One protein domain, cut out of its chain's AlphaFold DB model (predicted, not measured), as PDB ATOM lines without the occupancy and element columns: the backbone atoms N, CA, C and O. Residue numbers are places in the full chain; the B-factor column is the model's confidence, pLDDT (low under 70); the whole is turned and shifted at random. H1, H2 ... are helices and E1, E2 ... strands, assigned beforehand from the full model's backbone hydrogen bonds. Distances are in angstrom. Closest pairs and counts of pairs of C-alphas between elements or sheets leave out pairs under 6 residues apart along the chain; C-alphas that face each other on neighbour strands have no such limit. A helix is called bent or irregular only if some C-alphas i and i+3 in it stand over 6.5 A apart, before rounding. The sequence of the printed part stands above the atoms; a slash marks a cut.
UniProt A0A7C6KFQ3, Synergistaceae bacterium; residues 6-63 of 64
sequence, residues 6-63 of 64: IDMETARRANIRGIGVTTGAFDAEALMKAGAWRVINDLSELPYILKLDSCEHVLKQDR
ATOM      1  N   ILE A   6      -1.043 -42.104  34.091       91.06
ATOM      2  CA  ILE A   6      -2.384 -42.514  33.647       91.06
ATOM      3  C   ILE A   6      -3.435 -42.149  34.701       91.06
ATOM      4  O   ILE A   6      -4.518 -41.670  34.348       91.06
ATOM      5  N   ASP A   7      -3.118 -42.314  35.987       88.31
ATOM      6  CA  ASP A   7      -4.017 -41.943  37.081       88.31
ATOM      7  C   ASP A   7      -4.254 -40.434  37.106       88.31
ATOM      8  O   ASP A   7      -5.385 -39.973  37.293       88.31
ATOM      9  N   MET A   8      -3.187 -39.656  36.901       93.00
ATOM     10  CA  MET A   8      -3.241 -38.196  36.946       93.00
ATOM     11  C   MET A   8      -3.991 -37.629  35.741       93.00
ATOM     12  O   MET A   8      -4.874 -36.789  35.920       93.00
ATOM     13  N   GLU A   9      -3.749 -38.151  34.539       92.69
ATOM     14  CA  GLU A   9      -4.470 -37.718  33.342       92.69
ATOM     15  C   GLU A   9      -5.951 -38.121  33.416       92.69
ATOM     16  O   GLU A   9      -6.826 -37.354  33.009       92.69
ATOM     17  N   THR A  10      -6.265 -39.284  33.997       92.81
ATOM     18  CA  THR A  10      -7.655 -39.701  34.246       92.81
ATOM     19  C   THR A  10      -8.343 -38.758  35.230       92.81
ATOM     20  O   THR A  10      -9.448 -38.285  34.956       92.81
ATOM     21  N   ALA A  11      -7.683 -38.427  36.344       91.88
ATOM     22  CA  ALA A  11      -8.202 -37.480  37.325       91.88
ATOM     23  C   ALA A  11      -8.430 -36.089  36.708       91.88
ATOM     24  O   ALA A  11      -9.504 -35.504  36.869       91.88
ATOM     25  N   ARG A  12      -7.463 -35.599  35.924       92.00
ATOM     26  CA  ARG A  12      -7.551 -34.326  35.202       92.00
ATOM     27  C   ARG A  12      -8.729 -34.304  34.229       92.00
ATOM     28  O   ARG A  12      -9.504 -33.350  34.234       92.00
ATOM     29  N   ARG A  13      -8.904 -35.356  33.421       92.38
ATOM     30  CA  ARG A  13     -10.021 -35.485  32.462       92.38
ATOM     31  C   ARG A  13     -11.382 -35.570  33.139       92.38
ATOM     32  O   ARG A  13     -12.351 -35.036  32.612       92.38
ATOM     33  N   ALA A  14     -11.447 -36.207  34.303       92.69
ATOM     34  CA  ALA A  14     -12.649 -36.259  35.125       92.69
ATOM     35  C   ALA A  14     -12.897 -34.963  35.925       92.69
ATOM     36  O   ALA A  14     -13.888 -34.879  36.646       92.69
ATOM     37  N   ASN A  15     -12.025 -33.952  35.799       90.62
ATOM     38  CA  ASN A  15     -12.071 -32.696  36.549       90.62
ATOM     39  C   ASN A  15     -12.102 -32.905  38.079       90.62
ATOM     40  O   ASN A  15     -12.757 -32.165  38.813       90.62
ATOM     41  N   ILE A  16     -11.395 -33.932  38.561       91.12
ATOM     42  CA  ILE A  16     -11.219 -34.229  39.987       91.12
ATOM     43  C   ILE A  16      -9.767 -33.986  40.408       91.12
ATOM     44  O   ILE A  16      -8.838 -34.032  39.602       91.12
ATOM     45  N   ARG A  17      -9.551 -33.748  41.704       90.38
ATOM     46  CA  ARG A  17      -8.209 -33.537  42.262       90.38
ATOM     47  C   ARG A  17      -7.454 -34.866  42.362       90.38
ATOM     48  O   ARG A  17      -7.719 -35.675  43.249       90.38
ATOM     49  N   GLY A  18      -6.504 -35.085  41.454       91.19
ATOM     50  CA  GLY A  18      -5.563 -36.206  41.513       91.19
ATOM     51  C   GLY A  18      -4.423 -35.937  42.496       91.19
ATOM     52  O   GLY A  18      -3.830 -34.864  42.466       91.19
ATOM     53  N   ILE A  19      -4.105 -36.899  43.364       92.44
ATOM     54  CA  ILE A  19      -2.901 -36.861  44.211       92.44
ATOM     55  C   ILE A  19      -1.948 -37.948  43.716       92.44
ATOM     56  O   ILE A  19      -2.334 -39.121  43.709       92.44
ATOM     57  N   GLY A  20      -0.751 -37.542  43.300       91.44
ATOM     58  CA  GLY A  20       0.345 -38.420  42.905       91.44
ATOM     59  C   GLY A  20       1.126 -38.926  44.120       91.44
ATOM     60  O   GLY A  20       1.343 -38.156  45.055       91.44
ATOM     61  N   VAL A  21       1.561 -40.185  44.124       90.94
ATOM     62  CA  VAL A  21       2.452 -40.746  45.160       90.94
ATOM     63  C   VAL A  21       3.758 -41.232  44.524       90.94
ATOM     64  O   VAL A  21       3.723 -41.999  43.568       90.94
ATOM     65  N   THR A  22       4.915 -40.803  45.038       86.38
ATOM     66  CA  THR A  22       6.236 -41.184  44.483       86.38
ATOM     67  C   THR A  22       6.772 -42.510  45.028       86.38
ATOM     68  O   THR A  22       7.849 -42.946  44.634       86.38
ATOM     69  N   THR A  23       6.019 -43.199  45.894       77.56
ATOM     70  CA  THR A  23       6.349 -44.561  46.353       77.56
ATOM     71  C   THR A  23       6.283 -45.616  45.239       77.56
ATOM     72  O   THR A  23       6.641 -46.766  45.482       77.56
ATOM     73  N   GLY A  24       5.762 -45.262  44.059       70.31
ATOM     74  CA  GLY A  24       5.649 -46.133  42.890       70.31
ATOM     75  C   GLY A  24       6.713 -45.874  41.818       70.31
ATOM     76  O   GLY A  24       7.850 -45.528  42.123       70.31
ATOM     77  N   ALA A  25       6.360 -46.092  40.547       66.81
ATOM     78  CA  ALA A  25       7.332 -46.151  39.445       66.81
ATOM     79  C   ALA A  25       7.742 -44.791  38.839       66.81
ATOM     80  O   ALA A  25       8.722 -44.743  38.093       66.81
ATOM     81  N   PHE A  26       7.008 -43.708  39.117       73.25
ATOM     82  CA  PHE A  26       7.185 -42.406  38.460       73.25
ATOM     83  C   PHE A  26       7.670 -41.318  39.420       73.25
ATOM     84  O   PHE A  26       7.310 -41.282  40.598       73.25
ATOM     85  N   ASP A  27       8.484 -40.406  38.889       82.00
ATOM     86  CA  ASP A  27       8.983 -39.256  39.633       82.00
ATOM     87  C   ASP A  27       7.911 -38.164  39.808       82.00
ATOM     88  O   ASP A  27       6.873 -38.122  39.137       82.00
ATOM     89  N   ALA A  28       8.152 -37.257  40.756       85.31
ATOM     90  CA  ALA A  28       7.211 -36.186  41.067       85.31
ATOM     91  C   ALA A  28       6.962 -35.240  39.880       85.31
ATOM     92  O   ALA A  28       5.882 -34.656  39.776       85.31
ATOM     93  N   GLU A  29       7.942 -35.077  38.989       86.44
ATOM     94  CA  GLU A  29       7.839 -34.174  37.847       86.44
ATOM     95  C   GLU A  29       6.875 -34.725  36.788       86.44
ATOM     96  O   GLU A  29       6.020 -33.984  36.293       86.44
ATOM     97  N   ALA A  30       6.955 -36.023  36.490       87.31
ATOM     98  CA  ALA A  30       6.050 -36.733  35.596       87.31
ATOM     99  C   ALA A  30       4.600 -36.667  36.098       87.31
ATOM    100  O   ALA A  30       3.694 -36.267  35.362       87.31
ATOM    101  N   LEU A  31       4.379 -36.942  37.388       87.69
ATOM    102  CA  LEU A  31       3.044 -36.887  37.995       87.69
ATOM    103  C   LEU A  31       2.442 -35.474  37.945       87.69
ATOM    104  O   LEU A  31       1.268 -35.313  37.605       87.69
ATOM    105  N   MET A  32       3.241 -34.435  38.214       89.88
ATOM    106  CA  MET A  32       2.796 -33.042  38.088       89.88
ATOM    107  C   MET A  32       2.450 -32.674  36.639       89.88
ATOM    108  O   MET A  32       1.401 -32.075  36.400       89.88
ATOM    109  N   LYS A  33       3.284 -33.058  35.662       91.06
ATOM    110  CA  LYS A  33       3.016 -32.819  34.230       91.06
ATOM    111  C   LYS A  33       1.747 -33.523  33.747       91.06
ATOM    112  O   LYS A  33       1.021 -32.961  32.932       91.06
ATOM    113  N   ALA A  34       1.454 -34.704  34.285       90.00
ATOM    114  CA  ALA A  34       0.251 -35.471  33.978       90.00
ATOM    115  C   ALA A  34      -1.033 -34.908  34.627       90.00
ATOM    116  O   ALA A  34      -2.126 -35.415  34.380       90.00
ATOM    117  N   GLY A  35      -0.937 -33.845  35.431       90.38
ATOM    118  CA  GLY A  35      -2.094 -33.163  36.008       90.38
ATOM    119  C   GLY A  35      -2.381 -33.506  37.466       90.38
ATOM    120  O   GLY A  35      -3.508 -33.296  37.921       90.38
ATOM    121  N   ALA A  36      -1.391 -34.006  38.213       92.00
ATOM    122  CA  ALA A  36      -1.513 -34.102  39.660       92.00
ATOM    123  C   ALA A  36      -1.797 -32.719  40.262       92.00
ATOM    124  O   ALA A  36      -1.112 -31.734  39.987       92.00
ATOM    125  N   TRP A  37      -2.799 -32.647  41.132       91.19
ATOM    126  CA  TRP A  37      -3.057 -31.463  41.944       91.19
ATOM    127  C   TRP A  37      -1.996 -31.310  43.038       91.19
ATOM    128  O   TRP A  37      -1.564 -30.195  43.331       91.19
ATOM    129  N   ARG A  38      -1.559 -32.432  43.625       90.62
ATOM    130  CA  ARG A  38      -0.410 -32.521  44.535       90.62
ATOM    131  C   ARG A  38       0.320 -33.842  44.361       90.62
ATOM    132  O   ARG A  38      -0.294 -34.833  43.977       90.62
ATOM    133  N   VAL A  39       1.601 -33.851  44.710       91.31
ATOM    134  CA  VAL A  39       2.414 -35.064  44.810       91.31
ATOM    135  C   VAL A  39       2.930 -35.201  46.238       91.31
ATOM    136  O   VAL A  39       3.331 -34.204  46.837       91.31
ATOM    137  N   ILE A  40       2.889 -36.420  46.768       90.75
ATOM    138  CA  ILE A  40       3.403 -36.798  48.091       90.75
ATOM    139  C   ILE A  40       4.408 -37.930  47.971       90.75
ATOM    140  O   ILE A  40       4.367 -38.706  47.015       90.75
ATOM    141  N   ASN A  41       5.295 -38.028  48.957       87.38
ATOM    142  CA  ASN A  41       6.308 -39.074  48.988       87.38
ATOM    143  C   ASN A  41       5.864 -40.303  49.766       87.38
ATOM    144  O   ASN A  41       6.393 -41.379  49.523       87.38
ATOM    145  N   ASP A  42       4.894 -40.159  50.666       85.19
ATOM    146  CA  ASP A  42       4.346 -41.265  51.441       85.19
ATOM    147  C   ASP A  42       2.836 -41.101  51.673       85.19
ATOM    148  O   ASP A  42       2.323 -39.993  51.842       85.19
ATOM    149  N   LEU A  43       2.099 -42.216  51.716       86.56
ATOM    150  CA  LEU A  43       0.647 -42.209  51.931       86.56
ATOM    151  C   LEU A  43       0.235 -41.623  53.293       86.56
ATOM    152  O   LEU A  43      -0.891 -41.137  53.429       86.56
ATOM    153  N   SER A  44       1.125 -41.615  54.288       87.50
ATOM    154  CA  SER A  44       0.907 -40.968  55.587       87.50
ATOM    155  C   SER A  44       0.743 -39.446  55.500       87.50
ATOM    156  O   SER A  44       0.229 -38.840  56.440       87.50
ATOM    157  N   GLU A  45       1.091 -38.822  54.371       85.75
ATOM    158  CA  GLU A  45       0.878 -37.394  54.118       85.75
ATOM    159  C   GLU A  45      -0.570 -37.076  53.686       85.75
ATOM    160  O   GLU A  45      -1.022 -35.930  53.800       85.75
ATOM    161  N   LEU A  46      -1.346 -38.078  53.239       86.62
ATOM    162  CA  LEU A  46      -2.729 -37.887  52.771       86.62
ATOM    163  C   LEU A  46      -3.644 -37.211  53.807       86.62
ATOM    164  O   LEU A  46      -4.341 -36.262  53.436       86.62
ATOM    165  N   PRO A  47      -3.664 -37.613  55.097       86.75
ATOM    166  CA  PRO A  47      -4.507 -36.964  56.098       86.75
ATOM    167  C   PRO A  47      -4.207 -35.471  56.272       86.75
ATOM    168  O   PRO A  47      -5.111 -34.704  56.601       86.75
ATOM    169  N   TYR A  48      -2.960 -35.041  56.058       83.88
ATOM    170  CA  TYR A  48      -2.587 -33.630  56.141       83.88
ATOM    171  C   TYR A  48      -3.137 -32.841  54.948       83.88
ATOM    172  O   TYR A  48      -3.746 -31.787  55.133       83.88
ATOM    173  N   ILE A  49      -3.021 -33.393  53.738       83.12
ATOM    174  CA  ILE A  49      -3.563 -32.781  52.518       83.12
ATOM    175  C   ILE A  49      -5.085 -32.654  52.585       83.12
ATOM    176  O   ILE A  49      -5.624 -31.593  52.277       83.12
ATOM    177  N   LEU A  50      -5.777 -33.707  53.026       82.50
ATOM    178  CA  LEU A  50      -7.237 -33.695  53.143       82.50
ATOM    179  C   LEU A  50      -7.721 -32.672  54.181       82.50
ATOM    180  O   LEU A  50      -8.724 -31.994  53.956       82.50
ATOM    181  N   LYS A  51      -6.989 -32.501  55.292       80.06
ATOM    182  CA  LYS A  51      -7.291 -31.464  56.291       80.06
ATOM    183  C   LYS A  51      -7.119 -30.055  55.726       80.06
ATOM    184  O   LYS A  51      -8.008 -29.224  55.908       80.06
ATOM    185  N   LEU A  52      -6.019 -29.788  55.022       69.94
ATOM    186  CA  LEU A  52      -5.778 -28.482  54.399       69.94
ATOM    187  C   LEU A  52      -6.873 -28.116  53.391       69.94
ATOM    188  O   LEU A  52      -7.319 -26.971  53.361       69.94
ATOM    189  N   ASP A  53      -7.339 -29.096  52.617       67.50
ATOM    190  CA  ASP A  53      -8.389 -28.884  51.624       67.50
ATOM    191  C   ASP A  53      -9.746 -28.565  52.267       67.50
ATOM    192  O   ASP A  53     -10.462 -27.662  51.833       67.50
ATOM    193  N   SER A  54     -10.075 -29.246  53.371       62.06
ATOM    194  CA  SER A  54     -11.300 -28.969  54.126       62.06
ATOM    195  C   SER A  54     -11.309 -27.574  54.767       62.06
ATOM    196  O   SER A  54     -12.360 -26.938  54.827       62.06
ATOM    197  N   CYS A  55     -10.145 -27.042  55.165       52.25
ATOM    198  CA  CYS A  55     -10.029 -25.675  55.684       52.25
ATOM    199  C   CYS A  55     -10.191 -24.603  54.592       52.25
ATOM    200  O   CYS A  55     -10.728 -23.531  54.871       52.25
ATOM    201  N   GLU A  56      -9.785 -24.875  53.345       53.25
ATOM    202  CA  GLU A  56      -9.992 -23.931  52.234       53.25
ATOM    203  C   GLU A  56     -11.487 -23.751  51.908       53.25
ATOM    204  O   GLU A  56     -11.906 -22.677  51.469       53.25
ATOM    205  N   HIS A  57     -12.311 -24.777  52.158       46.88
ATOM    206  CA  HIS A  57     -13.756 -24.707  51.936       46.88
ATOM    207  C   HIS A  57     -14.474 -23.863  53.001       46.88
ATOM    208  O   HIS A  57     -15.374 -23.097  52.663       46.88
ATOM    209  N   VAL A  58     -14.036 -23.927  54.264       50.41
ATOM    210  CA  VAL A  58     -14.614 -23.122  55.359       50.41
ATOM    211  C   VAL A  58     -14.373 -21.623  55.132       50.41
ATOM    212  O   VAL A  58     -15.279 -20.818  55.310       50.41
ATOM    213  N   LEU A  59     -13.202 -21.233  54.613       49.75
ATOM    214  CA  LEU A  59     -12.877 -19.821  54.349       49.75
ATOM    215  C   LEU A  59     -13.592 -19.214  53.126       49.75
ATOM    216  O   LEU A  59     -13.533 -17.998  52.922       49.75
ATOM    217  N   LYS A  60     -14.242 -20.034  52.290       50.88
ATOM    218  CA  LYS A  60     -15.037 -19.561  51.142       50.88
ATOM    219  C   LYS A  60     -16.537 -19.492  51.430       50.88
ATOM    220  O   LYS A  60     -17.231 -18.831  50.664       50.88
ATOM    221  N   GLN A  61     -17.030 -20.115  52.503       50.28
ATOM    222  CA  GLN A  61     -18.454 -20.062  52.864       50.28
ATOM    223  C   GLN A  61     -18.831 -18.884  53.781       50.28
ATOM    224  O   GLN A  61     -20.001 -18.537  53.829       50.28
ATOM    225  N   ASP A  62     -17.864 -18.196  54.402       49.62
ATOM    226  CA  ASP A  62     -18.094 -16.994  55.237       49.62
ATOM    227  C   ASP A  62     -18.038 -15.657  54.457       49.62
ATOM    228  O   ASP A  62     -17.911 -14.575  55.033       49.62
ATOM    229  N   ARG A  63     -18.108 -15.700  53.120       51.00
ATOM    230  CA  ARG A  63     -18.251 -14.505  52.259       51.00
ATOM    231  C   ARG A  63     -19.584 -14.494  51.503       51.00
ATOM    232  O   ARG A  63     -19.603 -14.229  50.301       51.00
TER     233      ARG A  63
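What this domain is: This is residues 6 to 63 of the 64 residues of a protein of Synergistaceae bacterium (UniProt A0A7C6KFQ3). Two short strands, E1 and E2, lie side by side in a small body where H2 packs on them and H1 sits close to E1 and H2; from this body the long helix H3 leads away, and residues 50 to 63 stick out as an arm. The printed part has 58 residues, with three named helices and two named strands in the order H1, E1, H2, E2, H3; the sheet E1, E2 is parallel and the class is mostly helix. The whole is only just loose, close to compact, with a radius of gyration of the C-alphas of 12.8 A, and flat, spanning 41 by 26 by 14 A.

How they stand to each other: Look first at E1, residues 19 to 21, and E2, residues 38 to 40: they are parallel neighbours at 26 degrees, with N 20 and O 38 2.8 A apart, within hydrogen-bond range. With H2, residues 28 to 33, they make a strand-helix-strand unit, two parallel strands joined through a helix, with a right-handed crossover. The closest C-alphas of E1 and H2 are those of Gly 20 and Leu 31, 5.8 A apart. H1, residues 6 to 13, is close to H2 but not clearly touching, Met 8 to Leu 31 being their closest C-alphas at 6.5 A. H3, residues 43 to 61, is apart from H1 and H2; its closest C-alpha pair with E1 is Val 21 and Leu 43, 7.2 A. Every O i to N i+4 pair is within hydrogen-bond range in H1 and H2, but 12 of 15 in H3.

Where its parts are: Find C-alpha 6 at (-2.384, -42.514, 33.647), where H1 begins its 10.4 A. E1 and E2 each measure 6.7 A, and H2 8.7 A. H3 runs 29.3 A from C-alpha 43 at (0.647, -42.209, 51.931) to C-alpha 61 at (-18.454, -20.062, 52.864); it is only just irregular, with C-alphas 44 and 47 6.8 A apart.

The domain as a whole: The two C-alphas farthest apart, those of Ala 25 and Arg 63, are 42.7 A apart. The printed part has no cut and no long link. Confidence is under 70 at residue 25 and residues 52 to 63.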